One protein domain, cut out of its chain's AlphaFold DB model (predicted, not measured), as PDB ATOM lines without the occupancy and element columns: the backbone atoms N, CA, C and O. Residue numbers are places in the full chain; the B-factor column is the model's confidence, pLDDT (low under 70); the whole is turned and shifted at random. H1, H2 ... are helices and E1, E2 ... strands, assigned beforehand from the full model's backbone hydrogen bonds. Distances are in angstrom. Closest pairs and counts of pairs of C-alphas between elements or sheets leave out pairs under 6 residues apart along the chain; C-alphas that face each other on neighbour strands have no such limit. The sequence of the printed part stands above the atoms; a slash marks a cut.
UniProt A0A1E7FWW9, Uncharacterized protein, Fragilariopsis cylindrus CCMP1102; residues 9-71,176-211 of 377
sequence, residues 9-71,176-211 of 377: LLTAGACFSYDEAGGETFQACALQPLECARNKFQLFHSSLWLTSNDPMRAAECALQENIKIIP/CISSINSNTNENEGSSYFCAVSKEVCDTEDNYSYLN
ATOM      1  N   LEU A   9     201.020 203.430 177.904       96.88
ATOM      2  CA  LEU A   9     200.078 203.683 176.817       96.88
ATOM      3  C   LEU A   9     200.124 205.153 176.411       96.88
ATOM      4  O   LEU A   9     200.306 206.035 177.259       96.88
ATOM      5  N   LEU A  10     199.945 205.400 175.117       96.56
ATOM      6  CA  LEU A  10     199.802 206.738 174.575       96.56
ATOM      7  C   LEU A  10     198.519 207.405 175.083       96.56
ATOM      8  O   LEU A  10     197.467 206.774 175.184       96.56
ATOM      9  N   THR A  11     198.627 208.698 175.379       96.31
ATOM     10  CA  THR A  11     197.507 209.604 175.628       96.31
ATOM     11  C   THR A  11     197.392 210.560 174.447       96.31
ATOM     12  O   THR A  11     198.392 211.133 174.010       96.31
ATOM     13  N   ALA A  12     196.191 210.704 173.890       97.31
ATOM     14  CA  ALA A  12     195.983 211.572 172.738       97.31
ATOM     15  C   ALA A  12     195.945 213.051 173.152       97.31
ATOM     16  O   ALA A  12     195.561 213.392 174.274       97.31
ATOM     17  N   GLY A  13     196.328 213.920 172.219       97.69
ATOM     18  CA  GLY A  13     196.001 215.339 172.274       97.69
ATOM     19  C   GLY A  13     194.569 215.584 171.796       97.69
ATOM     20  O   GLY A  13     193.749 214.664 171.704       97.69
ATOM     21  N   ALA A  14     194.262 216.830 171.455       97.25
ATOM     22  CA  ALA A  14     192.940 217.199 170.970       97.25
ATOM     23  C   ALA A  14     192.965 218.381 170.006       97.25
ATOM     24  O   ALA A  14     193.812 219.266 170.088       97.25
ATOM     25  N   CYS A  15     191.982 218.396 169.111       96.56
ATOM     26  CA  CYS A  15     191.689 219.515 168.234       96.56
ATOM     27  C   CYS A  15     190.684 220.456 168.898       96.56
ATOM     28  O   CYS A  15     189.622 220.017 169.352       96.56
ATOM     29  N   PHE A  16     190.970 221.752 168.864       96.31
ATOM     30  CA  PHE A  16     190.074 222.821 169.293       96.31
ATOM     31  C   PHE A  16     189.806 223.747 168.125       96.31
ATOM     32  O   PHE A  16     190.725 224.083 167.392       96.31
ATOM     33  N   SER A  17     188.554 224.151 167.929       95.06
ATOM     34  CA  SER A  17     188.206 225.198 166.970       95.06
ATOM     35  C   SER A  17     188.175 226.561 167.645       95.06
ATOM     36  O   SER A  17     187.649 226.658 168.753       95.06
ATOM     37  N   TYR A  18     188.594 227.601 166.935       90.38
ATOM     38  CA  TYR A  18     188.381 228.984 167.357       90.38
ATOM     39  C   TYR A  18     187.067 229.532 166.821       90.38
ATOM     40  O   TYR A  18     186.767 229.388 165.633       90.38
ATOM     41  N   ASP A  19     186.304 230.188 167.688       86.00
ATOM     42  CA  ASP A  19     185.240 231.089 167.262       86.00
ATOM     43  C   ASP A  19     185.785 232.502 166.964       86.00
ATOM     44  O   ASP A  19     186.924 232.847 167.288       86.00
ATOM     45  N   GLU A  20     184.966 233.341 166.323       82.50
ATOM     46  CA  GLU A  20     185.335 234.730 166.004       82.50
ATOM     47  C   GLU A  20     185.557 235.600 167.255       82.50
ATOM     48  O   GLU A  20     186.172 236.661 167.164       82.50
ATOM     49  N   ALA A  21     185.071 235.162 168.420       86.12
ATOM     50  CA  ALA A  21     185.255 235.834 169.701       86.12
ATOM     51  C   ALA A  21     186.545 235.396 170.425       86.12
ATOM     52  O   ALA A  21     186.834 235.909 171.507       86.12
ATOM     53  N   GLY A  22     187.332 234.486 169.835       83.94
ATOM     54  CA  GLY A  22     188.567 233.950 170.411       83.94
ATOM     55  C   GLY A  22     188.355 232.817 171.419       83.94
ATOM     56  O   GLY A  22     189.299 232.430 172.100       83.94
ATOM     57  N   GLY A  23     187.138 232.284 171.531       89.62
ATOM     58  CA  GLY A  23     186.824 231.106 172.327       89.62
ATOM     59  C   GLY A  23     187.301 229.822 171.654       89.62
ATOM     60  O   GLY A  23     187.073 229.600 170.463       89.62
ATOM     61  N   GLU A  24     187.943 228.950 172.431       94.06
ATOM     62  CA  GLU A  24     188.323 227.606 172.001       94.06
ATOM     63  C   GLU A  24     187.218 226.604 172.344       94.06
ATOM     64  O   GLU A  24     186.765 226.508 173.485       94.06
ATOM     65  N   THR A  25     186.783 225.825 171.356       95.19
ATOM     66  CA  THR A  25     185.803 224.749 171.547       95.19
ATOM     67  C   THR A  25     186.418 223.414 171.167       95.19
ATOM     68  O   THR A  25     186.858 223.236 170.030       95.19
ATOM     69  N   PHE A  26     186.413 222.463 172.101       96.12
ATOM     70  CA  PHE A  26     186.851 221.089 171.855       96.12
ATOM     71  C   PHE A  26     186.083 220.461 170.686       96.12
ATOM     72  O   PHE A  26     184.853 220.516 170.640       96.12
ATOM     73  N   GLN A  27     186.811 219.837 169.761       95.31
ATOM     74  CA  GLN A  27     186.246 219.181 168.581       95.31
ATOM     75  C   GLN A  27     186.351 217.661 168.678       95.31
ATOM     76  O   GLN A  27     185.346 216.962 168.561       95.31
ATOM     77  N   ALA A  28     187.567 217.149 168.871       94.81
ATOM     78  CA  ALA A  28     187.844 215.718 168.943       94.81
ATOM     79  C   ALA A  28     189.242 215.463 169.517       94.81
ATOM     80  O   ALA A  28     190.114 216.327 169.439       94.81
ATOM     81  N   CYS A  29     189.477 214.252 170.016       97.00
ATOM     82  CA  CYS A  29     190.829 213.777 170.296       97.00
ATOM     83  C   CYS A  29     191.604 213.542 168.991       97.00
ATOM     84  O   CYS A  29     191.022 213.150 167.977       97.00
ATOM     85  N   ALA A  30     192.916 213.757 169.039       95.94
ATOM     86  CA  ALA A  30     193.813 213.609 167.899       95.94
ATOM     87  C   ALA A  30     195.183 213.101 168.348       95.94
ATOM     88  O   ALA A  30     195.634 213.388 169.457       95.94
ATOM     89  N   LEU A  31     195.864 212.354 167.482       95.88
ATOM     90  CA  LEU A  31     197.196 211.824 167.783       95.88
ATOM     91  C   LEU A  31     198.317 212.789 167.389       95.88
ATOM     92  O   LEU A  31     199.390 212.735 167.981       95.88
ATOM     93  N   GLN A  32     198.075 213.672 166.418       94.19
ATOM     94  CA  GLN A  32     199.072 214.613 165.900       94.19
ATOM     95  C   GLN A  32     198.427 215.863 165.273       94.19
ATOM     96  O   GLN A  32     197.269 215.801 164.846       94.19
ATOM     97  N   PRO A  33     199.175 216.976 165.122       93.31
ATOM     98  CA  PRO A  33     198.631 218.245 164.625       93.31
ATOM     99  C   PRO A  33     197.956 218.178 163.256       93.31
ATOM    100  O   PRO A  33     196.952 218.849 163.005       93.31
ATOM    101  N   LEU A  34     198.491 217.336 162.371       89.12
ATOM    102  CA  LEU A  34     198.000 217.165 161.010       89.12
ATOM    103  C   LEU A  34     196.513 216.746 160.990       89.12
ATOM    104  O   LEU A  34     195.749 217.189 160.141       89.12
ATOM    105  N   GLU A  35     196.045 216.004 161.997       89.94
ATOM    106  CA  GLU A  35     194.644 215.576 162.107       89.94
ATOM    107  C   GLU A  35     193.663 216.726 162.370       89.94
ATOM    108  O   GLU A  35     192.498 216.620 161.978       89.94
ATOM    109  N   CYS A  36     194.134 217.827 162.962       91.00
ATOM    110  CA  CYS A  36     193.341 219.028 163.233       91.00
ATOM    111  C   CYS A  36     193.354 220.016 162.063       91.00
ATOM    112  O   CYS A  36     192.391 220.748 161.855       91.00
ATOM    113  N   ALA A  37     194.396 220.005 161.229       80.44
ATOM    114  CA  ALA A  37     194.567 220.957 160.127       80.44
ATOM    115  C   ALA A  37     193.495 220.863 159.010       80.44
ATOM    116  O   ALA A  37     193.537 221.619 158.039       80.44
ATOM    117  N   ARG A  38     192.510 219.961 159.143       71.88
ATOM    118  CA  ARG A  38     191.369 219.779 158.225       71.88
ATOM    119  C   ARG A  38     190.511 221.029 158.105       71.88
ATOM    120  O   ARG A  38     190.027 221.356 157.024       71.88
ATOM    121  N   ASN A  39     190.337 221.729 159.220       72.88
ATOM    122  CA  ASN A  39     189.642 222.998 159.264       72.88
ATOM    123  C   ASN A  39     190.679 224.071 159.568       72.88
ATOM    124  O   ASN A  39     191.379 223.980 160.570       72.88
ATOM    125  N   LYS A  40     190.754 225.117 158.737       76.69
ATOM    126  CA  LYS A  40     191.726 226.222 158.890       76.69
ATOM    127  C   LYS A  40     191.660 226.953 160.241       76.69
ATOM    128  O   LYS A  40     192.495 227.805 160.507       76.69
ATOM    129  N   PHE A  41     190.661 226.634 161.056       87.12
ATOM    130  CA  PHE A  41     190.371 227.247 162.344       87.12
ATOM    131  C   PHE A  41     190.536 226.270 163.508       87.12
ATOM    132  O   PHE A  41     189.980 226.522 164.570       87.12
ATOM    133  N   GLN A  42     191.223 225.141 163.304       92.94
ATOM    134  CA  GLN A  42     191.513 224.187 164.367       92.94
ATOM    135  C   GLN A  42     192.987 224.226 164.780       92.94
ATOM    136  O   GLN A  42     193.871 224.211 163.924       92.94
ATOM    137  N   LEU A  43     193.235 224.234 166.089       94.19
ATOM    138  CA  LEU A  43     194.550 224.047 166.698       94.19
ATOM    139  C   LEU A  43     194.602 222.700 167.409       94.19
ATOM    140  O   LEU A  43     193.613 222.232 167.969       94.19
ATOM    141  N   PHE A  44     195.773 222.082 167.357       96.19
ATOM    142  CA  PHE A  44     196.086 220.897 168.134       96.19
ATOM    143  C   PHE A  44     196.740 221.292 169.454       96.19
ATOM    144  O   PHE A  44     197.737 222.010 169.446       96.19
ATOM    145  N   HIS A  45     196.227 220.741 170.549       97.19
ATOM    146  CA  HIS A  45     196.857 220.781 171.865       97.19
ATOM    147  C   HIS A  45     197.347 219.386 172.245       97.19
ATOM    148  O   HIS A  45     196.622 218.400 172.069       97.19
ATOM    149  N   SER A  46     198.570 219.291 172.768       97.44
ATOM    150  CA  SER A  46     199.158 218.018 173.190       97.44
ATOM    151  C   SER A  46     198.471 217.454 174.443       97.44
ATOM    152  O   SER A  46     197.760 218.157 175.165       97.44
ATOM    153  N   SER A  47     198.718 216.182 174.759       97.00
ATOM    154  CA  SER A  47     198.205 215.575 175.994       97.00
ATOM    155  C   SER A  47     198.776 216.220 177.266       97.00
ATOM    156  O   SER A  47     198.087 216.285 178.291       97.00
ATOM    157  N   LEU A  48     200.002 216.749 177.207       96.06
ATOM    158  CA  LEU A  48     200.612 217.489 178.310       96.06
ATOM    159  C   LEU A  48     199.895 218.822 178.547       96.06
ATOM    160  O   LEU A  48     199.528 219.130 179.688       96.06
ATOM    161  N   TRP A  49     199.639 219.579 177.476       96.38
ATOM    162  CA  TRP A  49     198.897 220.834 177.554       96.38
ATOM    163  C   TRP A  49     197.507 220.616 178.148       96.38
ATOM    164  O   TRP A  49     197.113 221.334 179.069       96.38
ATOM    165  N   LEU A  50     196.790 219.582 177.685       97.56
ATOM    166  CA  LEU A  50     195.456 219.247 178.191       97.56
ATOM    167  C   LEU A  50     195.487 218.932 179.681       97.56
ATOM    168  O   LEU A  50     194.641 219.411 180.425       97.56
ATOM    169  N   THR A  51     196.479 218.173 180.141       96.31
ATOM    170  CA  THR A  51     196.602 217.831 181.566       96.31
ATOM    171  C   THR A  51     196.701 219.081 182.447       96.31
ATOM    172  O   THR A  51     196.197 219.083 183.568       96.31
ATOM    173  N   SER A  52     197.306 220.152 181.928       95.81
ATOM    174  CA  SER A  52     197.499 221.411 182.654       95.81
ATOM    175  C   SER A  52     196.326 222.387 182.509       95.81
ATOM    176  O   SER A  52     196.005 223.090 183.465       95.81
ATOM    177  N   ASN A  53     195.684 222.438 181.337       97.06
ATOM    178  CA  ASN A  53     194.727 223.495 180.985       97.06
ATOM    179  C   ASN A  53     193.275 223.010 180.850       97.06
ATOM    180  O   ASN A  53     192.352 223.772 181.129       97.06
ATOM    181  N   ASP A  54     193.053 221.749 180.472       97.44
ATOM    182  CA  ASP A  54     191.722 221.135 180.368       97.44
ATOM    183  C   ASP A  54     191.747 219.662 180.833       97.44
ATOM    184  O   ASP A  54     191.720 218.726 180.020       97.44
ATOM    185  N   PRO A  55     191.794 219.416 182.159       97.25
ATOM    186  CA  PRO A  55     191.924 218.066 182.708       97.25
ATOM    187  C   PRO A  55     190.758 217.139 182.346       97.25
ATOM    188  O   PRO A  55     190.921 215.918 182.313       97.25
ATOM    189  N   MET A  56     189.575 217.703 182.070       97.75
ATOM    190  CA  MET A  56     188.424 216.917 181.633       97.75
ATOM    191  C   MET A  56     188.674 216.323 180.248       97.75
ATOM    192  O   MET A  56     188.472 215.122 180.058       97.75
ATOM    193  N   ARG A  57     189.164 217.128 179.298       98.00
ATOM    194  CA  ARG A  57     189.521 216.634 177.959       98.00
ATOM    195  C   ARG A  57     190.779 215.784 177.965       98.00
ATOM    196  O   ARG A  57     190.842 214.821 177.206       98.00
ATOM    197  N   ALA A  58     191.725 216.052 178.865       97.62
ATOM    198  CA  ALA A  58     192.866 215.165 179.087       97.62
ATOM    199  C   ALA A  58     192.407 213.749 179.473       97.62
ATOM    200  O   ALA A  58     192.844 212.768 178.872       97.62
ATOM    201  N   ALA A  59     191.485 213.640 180.437       97.62
ATOM    202  CA  ALA A  59     190.938 212.356 180.864       97.62
ATOM    203  C   ALA A  59     190.168 211.656 179.734       97.62
ATOM    204  O   ALA A  59     190.343 210.458 179.535       97.62
ATOM    205  N   GLU A  60     189.365 212.397 178.965       97.62
ATOM    206  CA  GLU A  60     188.631 211.868 177.810       97.62
ATOM    207  C   GLU A  60     189.574 211.324 176.723       97.62
ATOM    208  O   GLU A  60     189.400 210.193 176.268       97.62
ATOM    209  N   CYS A  61     190.605 212.079 176.340       97.88
ATOM    210  CA  CYS A  61     191.551 211.687 175.291       97.88
ATOM    211  C   CYS A  61     192.621 210.679 175.748       97.88
ATOM    212  O   CYS A  61     193.340 210.115 174.921       97.88
ATOM    213  N   ALA A  62     192.697 210.382 177.048       97.06
ATOM    214  CA  ALA A  62     193.498 209.285 177.584       97.06
ATOM    215  C   ALA A  62     192.787 207.916 177.513       97.06
ATOM    216  O   ALA A  62     193.439 206.877 177.651       97.06
ATOM    217  N   LEU A  63     191.464 207.883 177.298       97.06
ATOM    218  CA  LEU A  63     190.712 206.631 177.217       97.06
ATOM    219  C   LEU A  63     191.051 205.864 175.931       97.06
ATOM    220  O   LEU A  63     190.923 206.375 174.818       97.06
ATOM    221  N   GLN A  64     191.415 204.587 176.076       95.44
ATOM    222  CA  GLN A  64     191.780 203.731 174.940       95.44
ATOM    223  C   GLN A  64     190.619 203.523 173.962       95.44
ATOM    224  O   GLN A  64     190.836 203.449 172.757       95.44
ATOM    225  N   GLU A  65     189.377 203.479 174.444       94.56
ATOM    226  CA  GLU A  65     188.188 203.417 173.582       94.56
ATOM    227  C   GLU A  65     188.062 204.629 172.653       94.56
ATOM    228  O   GLU A  65     187.660 204.460 171.503       94.56
ATOM    229  N   ASN A  66     188.497 205.812 173.102       95.06
ATOM    230  CA  ASN A  66     188.517 207.020 172.286       95.06
ATOM    231  C   ASN A  66     189.690 207.004 171.304       95.06
ATOM    232  O   ASN A  66     189.496 207.310 170.132       95.06
ATOM    233  N   ILE A  67     190.877 206.556 171.732       95.25
ATOM    234  CA  ILE A  67     192.060 206.428 170.862       95.25
ATOM    235  C   ILE A  67     191.795 205.469 169.696       95.25
ATOM    236  O   ILE A  67     192.068 205.792 168.540       95.25
ATOM    237  N   LYS A  68     191.189 204.310 169.973       94.12
ATOM    238  CA  LYS A  68     190.881 203.277 168.969       94.12
ATOM    239  C   LYS A  68     189.974 203.771 167.835       94.12
ATOM    240  O   LYS A  68     190.017 203.210 166.735       94.12
ATOM    241  N   ILE A  69     189.169 204.807 168.087       92.56
ATOM    242  CA  ILE A  69     188.220 205.393 167.130       92.56
ATOM    243  C   ILE A  69     188.681 206.735 166.546       92.56
ATOM    244  O   ILE A  69     187.892 207.379 165.848       92.56
ATOM    245  N   ILE A  70     189.924 207.170 166.781       92.94
ATOM    246  CA  ILE A  70     190.434 208.391 166.147       92.94
ATOM    247  C   ILE A  70     190.583 208.138 164.636       92.94
ATOM    248  O   ILE A  70     191.156 207.120 164.226       92.94
ATOM    249  N   PRO A  71     190.085 209.041 163.768       85.62
ATOM    250  CA  PRO A  71     190.303 208.997 162.323       85.62
ATOM    251  C   PRO A  71     191.716 209.479 161.958       85.62
ATOM    252  O   PRO A  71     191.869 210.387 161.146       85.62
ATOM    253  N   CYS A 176     207.865 212.387 173.868       97.12
ATOM    254  CA  CYS A 176     208.382 213.719 174.123       97.12
ATOM    255  C   CYS A 176     209.019 213.730 175.512       97.12
ATOM    256  O   CYS A 176     208.350 213.406 176.494       97.12
ATOM    257  N   ILE A 177     210.292 214.113 175.604       95.25
ATOM    258  CA  ILE A 177     211.027 214.251 176.866       95.25
ATOM    259  C   ILE A 177     211.387 215.715 177.120       95.25
ATOM    260  O   ILE A 177     211.874 216.402 176.217       95.25
ATOM    261  N   SER A 178     211.157 216.181 178.349       92.75
ATOM    262  CA  SER A 178     211.548 217.524 178.787       92.75
ATOM    263  C   SER A 178     213.070 217.678 178.787       92.75
ATOM    264  O   SER A 178     213.790 216.877 179.383       92.75
ATOM    265  N   SER A 179     213.570 218.735 178.150       85.62
ATOM    266  CA  SER A 179     214.990 219.088 178.110       85.62
ATOM    267  C   SER A 179     215.457 219.825 179.371       85.62
ATOM    268  O   SER A 179     216.657 219.858 179.644       85.62
ATOM    269  N   ILE A 180     214.525 220.368 180.164       80.56
ATOM    270  CA  ILE A 180     214.812 221.154 181.377       80.56
ATOM    271  C   ILE A 180     215.304 220.244 182.512       80.56
ATOM    272  O   ILE A 180     216.241 220.590 183.229       80.56
ATOM    273  N   ASN A 181     214.726 219.045 182.627       62.66
ATOM    274  CA  ASN A 181     214.976 218.127 183.745       62.66
ATOM    275  C   ASN A 181     216.148 217.159 183.504       62.66
ATOM    276  O   ASN A 181     216.435 216.314 184.345       62.66
ATOM    277  N   SER A 182     216.861 217.281 182.380       58.25
ATOM    278  CA  SER A 182     218.010 216.415 182.071       58.25
ATOM    279  C   SER A 182     219.280 216.766 182.862       58.25
ATOM    280  O   SER A 182     220.219 215.973 182.875       58.25
ATOM    281  N   ASN A 183     219.333 217.938 183.511       56.22
ATOM    282  CA  ASN A 183     220.551 218.462 184.150       56.22
ATOM    283  C   ASN A 183     220.518 218.493 185.685       56.22
ATOM    284  O   ASN A 183     221.556 218.715 186.313       56.22
ATOM    285  N   THR A 184     219.363 218.287 186.311       56.09
ATOM    286  CA  THR A 184     219.251 218.240 187.771       56.09
ATOM    287  C   THR A 184     219.411 216.797 188.228       56.09
ATOM    288  O   THR A 184     218.569 215.957 187.944       56.09
ATOM    289  N   ASN A 185     220.508 216.505 188.937       55.09
ATOM    290  CA  ASN A 185     220.843 215.200 189.535       55.09
ATOM    291  C   ASN A 185     219.869 214.753 190.652       55.09
ATOM    292  O   ASN A 185     220.260 214.038 191.577       55.09
ATOM    293  N   GLU A 186     218.621 215.198 190.613       54.75
ATOM    294  CA  GLU A 186     217.611 214.896 191.610       54.75
ATOM    295  C   GLU A 186     216.631 213.893 191.010       54.75
ATOM    296  O   GLU A 186     216.210 214.020 189.866       54.75
ATOM    297  N   ASN A 187     216.318 212.853 191.780       53.75
ATOM    298  CA  ASN A 187     215.519 211.687 191.394       53.75
ATOM    299  C   ASN A 187     214.035 212.004 191.081       53.75
ATOM    300  O   ASN A 187     213.175 211.139 191.255       53.75
ATOM    301  N   GLU A 188     213.711 213.221 190.649       55.81
ATOM    302  CA  GLU A 188     212.427 213.541 190.041       55.81
ATOM    303  C   GLU A 188     212.454 213.002 188.612       55.81
ATOM    304  O   GLU A 188     213.161 213.511 187.745       55.81
ATOM    305  N   GLY A 189     211.756 211.885 188.391       59.81
ATOM    306  CA  GLY A 189     211.738 211.194 187.105       59.81
ATOM    307  C   GLY A 189     211.494 212.169 185.953       59.81
ATOM    308  O   GLY A 189     210.584 212.993 186.020       59.81
ATOM    309  N   SER A 190     212.324 212.079 184.910       62.66
ATOM    310  CA  SER A 190     212.222 212.907 183.709       62.66
ATOM    311  C   SER A 190     210.765 212.964 183.247       62.66
ATOM    312  O   SER A 190     210.157 211.919 183.012       62.66
ATOM    313  N   SER A 191     210.184 214.159 183.139       87.38
ATOM    314  CA  SER A 191     208.806 214.302 182.671       87.38
ATOM    315  C   SER A 191     208.765 213.980 181.179       87.38
ATOM    316  O   SER A 191     209.330 214.706 180.354       87.38
ATOM    317  N   TYR A 192     208.135 212.861 180.834       94.31
ATOM    318  CA  TYR A 192     207.918 212.442 179.455       94.31
ATOM    319  C   TYR A 192     206.453 212.073 179.230       94.31
ATOM    320  O   TYR A 192     205.736 211.716 180.165       94.31
ATOM    321  N   PHE A 193     206.022 212.121 177.974       95.81
ATOM    322  CA  PHE A 193     204.745 211.566 177.535       95.81
ATOM    323  C   PHE A 193     204.909 210.892 176.170       95.81
ATOM    324  O   PHE A 193     205.722 211.317 175.351       95.81
ATOM    325  N   CYS A 194     204.180 209.802 175.932       97.62
ATOM    326  CA  CYS A 194     204.264 209.070 174.668       97.62
ATOM    327  C   CYS A 194     203.628 209.874 173.525       97.62
ATOM    328  O   CYS A 194     202.563 210.462 173.704       97.62
ATOM    329  N   ALA A 195     204.246 209.853 172.344       96.94
ATOM    330  CA  ALA A 195     203.797 210.596 171.169       96.94
ATOM    331  C   ALA A 195     204.043 209.795 169.884       96.94
ATOM    332  O   ALA A 195     205.032 209.073 169.776       96.94
ATOM    333  N   VAL A 196     203.148 209.925 168.899       95.81
ATOM    334  CA  VAL A 196     203.261 209.198 167.618       95.81
ATOM    335  C   VAL A 196     204.275 209.814 166.653       95.81
ATOM    336  O   VAL A 196     204.665 209.164 165.682       95.81
ATOM    337  N   SER A 197     204.669 211.069 166.882       94.69
ATOM    338  CA  SER A 197     205.554 211.799 165.986       94.69
ATOM    339  C   SER A 197     206.245 212.976 166.678       94.69
ATOM    340  O   SER A 197     205.839 213.420 167.756       94.69
ATOM    341  N   LYS A 198     207.282 213.509 166.022       95.38
ATOM    342  CA  LYS A 198     208.029 214.679 166.494       95.38
ATOM    343  C   LYS A 198     207.163 215.939 166.544       95.38
ATOM    344  O   LYS A 198     207.307 216.736 167.465       95.38
ATOM    345  N   GLU A 199     206.255 216.100 165.588       94.69
ATOM    346  CA  GLU A 199     205.399 217.282 165.455       94.69
ATOM    347  C   GLU A 199     204.505 217.490 166.684       94.69
ATOM    348  O   GLU A 199     204.120 218.617 166.968       94.69
ATOM    349  N   VAL A 200     204.202 216.425 167.436       96.12
ATOM    350  CA  VAL A 200     203.516 216.528 168.731       96.12
ATOM    351  C   VAL A 200     204.397 217.244 169.757       96.12
ATOM    352  O   VAL A 200     203.917 218.121 170.465       96.12
ATOM    353  N   CYS A 201     205.688 216.911 169.830       96.25
ATOM    354  CA  CYS A 201     206.614 217.534 170.779       96.25
ATOM    355  C   CYS A 201     206.961 218.969 170.399       96.25
ATOM    356  O   CYS A 201     207.194 219.777 171.285       96.25
ATOM    357  N   ASP A 202     206.968 219.285 169.102       93.75
ATOM    358  CA  ASP A 202     207.239 220.639 168.604       93.75
ATOM    359  C   ASP A 202     206.139 221.647 169.019       93.75
ATOM    360  O   ASP A 202     206.324 222.851 168.854       93.75
ATOM    361  N   THR A 203     205.008 221.176 169.571       90.06
ATOM    362  CA  THR A 203     203.971 222.033 170.180       90.06
ATOM    363  C   THR A 203     204.258 222.425 171.628       90.06
ATOM    364  O   THR A 203     203.600 223.317 172.153       90.06
ATOM    365  N   GLU A 204     205.241 221.786 172.264       91.62
ATOM    366  CA  GLU A 204     205.598 222.017 173.660       91.62
ATOM    367  C   GLU A 204     206.999 222.618 173.763       91.62
ATOM    368  O   GLU A 204     207.991 222.062 173.276       91.62
ATOM    369  N   ASP A 205     207.107 223.741 174.468       90.62
ATOM    370  CA  ASP A 205     208.399 224.363 174.709       90.62
ATOM    371  C   ASP A 205     209.296 223.439 175.534       90.62
ATOM    372  O   ASP A 205     208.898 222.887 176.563       90.62
ATOM    373  N   ASN A 206     210.560 223.332 175.130       91.44
ATOM    374  CA  ASN A 206     211.575 222.527 175.811       91.44
ATOM    375  C   ASN A 206     211.312 221.014 175.797       91.44
ATOM    376  O   ASN A 206     211.906 220.297 176.598       91.44
ATOM    377  N   TYR A 207     210.493 220.496 174.883       94.38
ATOM    378  CA  TYR A 207     210.408 219.058 174.653       94.38
ATOM    379  C   TYR A 207     211.214 218.642 173.426       94.38
ATOM    380  O   TYR A 207     211.350 219.369 172.445       94.38
ATOM    381  N   SER A 208     211.789 217.445 173.492       95.38
ATOM    382  CA  SER A 208     212.460 216.809 172.360       95.38
ATOM    383  C   SER A 208     211.869 215.431 172.117       95.38
ATOM    384  O   SER A 208     211.454 214.750 173.054       95.38
ATOM    385  N   TYR A 209     211.801 215.027 170.854       95.88
ATOM    386  CA  TYR A 209     211.268 213.723 170.486       95.88
ATOM    387  C   TYR A 209     212.348 212.644 170.546       95.88
ATOM    388  O   TYR A 209     213.413 212.787 169.940       95.88
ATOM    389  N   LEU A 210     212.036 211.543 171.223       95.69
ATOM    390  CA  LEU A 210     212.763 210.282 171.160       95.69
ATOM    391  C   LEU A 210     211.930 209.272 170.375       95.69
ATOM    392  O   LEU A 210     210.759 209.067 170.689       95.69
ATOM    393  N   ASN A 211     212.536 208.596 169.398       95.75
ATOM    394  CA  ASN A 211     211.867 207.495 168.702       95.75
ATOM    395  C   ASN A 211     211.681 206.275 169.621       95.75
ATOM    396  O   ASN A 211     212.325 206.156 170.665       95.75
TER     397      ASN A 211
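What this domain is: This is residues 9 to 71 and 176 to 211 of the 377 residues of an uncharacterized protein of Fragilariopsis cylindrus CCMP1102 (UniProt A0A1E7FWW9). Two small three-stranded antiparallel sheets make two lobes in line along the longest axis: the first, E2 - E1 - E3, is covered by H2 of the helical hairpin H1 and H2, with H3 at its rim; the second, E5 - E4 - E6, has the short H4 beside it. H1 sits where the lobes meet, and the loop residues 183 to 188 stick out from the second lobe. The printed part has 99 residues, with four named helices and six named strands in the order E1 E2 E3 H1 H2 H3 E4 E5 H4 E6; the class is mixed, helices and strands. It is compact, with a radius of gyration of the C-alphas of 14.1 A, and only just elongated, spanning 46 by 31 by 24 A.

Where its parts are: E1, residues 13 to 18, begins at C-alpha 13 (196.001, 215.339, 172.274) and is 16.4 A long; E2, residues 24 to 30, is 15.6 A long. E3 is residues 42 to 45. H1, residues 47 to 53, is 10.0 A long and H2, residues 55 to 62, 10.3 A; H3 is residues 64 to 68. After the cut come E4, residues 176 to 178, beginning at (208.382, 213.719, 174.123), E5, residues 192 to 195, H4, residues 198 to 201, and E6, residues 207 to 210, ending at (212.763, 210.282, 171.160).

How they stand to each other: E1, the inner strand, forms a hairpin with E2, with N 15 and O 28 2.8 A apart, and is antiparallel to E3, with N 16 and O 43 2.8 A apart. This sheet is only just strongly twisted, its C-alphas up to 4.0 A off the best plane. H2 is on it at a height of 9.0 A, along the strands at 12 degrees to E2 on the local plane; the closest C-alphas of H2 and E2 are Cys 61 and Cys 29, 5.5 A apart. H1 and H2 touch at Leu 50 and Ala 58, C-alphas 4.9 A apart, at a shallow tilt of 14 degrees, opposite ways. H3 only grazes this sheet, and H1 only grazes both sheets. E4 forms a hairpin with E5, with N 176 and O 193 2.8 A apart, and is antiparallel to E6, with N 177 and O 208 2.9 A apart. H4 is on this sheet at a height of 6.7 A, only just over none of its strands, with two C-alphas falling on E4 and two on E6. E5, H4 and E6 form a split strand-helix-strand unit, two strands running the same way with E4 between them; its crossover is right-handed. Every O i to N i+4 pair is within hydrogen-bond range in H1, H2 and H3; H4 is too short for one, and its one O i to N i+3 pair is within range.

The domain as a whole: The two C-alphas farthest apart, Glu 20 and Asn 185, are 46.9 A apart. Residues 72 to 175 are not printed, and C-alphas 71 and 176 are 22.1 A apart across the cut. The links E2 to E3 and E4 to E5 are long. Mean pLDDT of the printed part is 89.7; residues 181 to 190 are under 70.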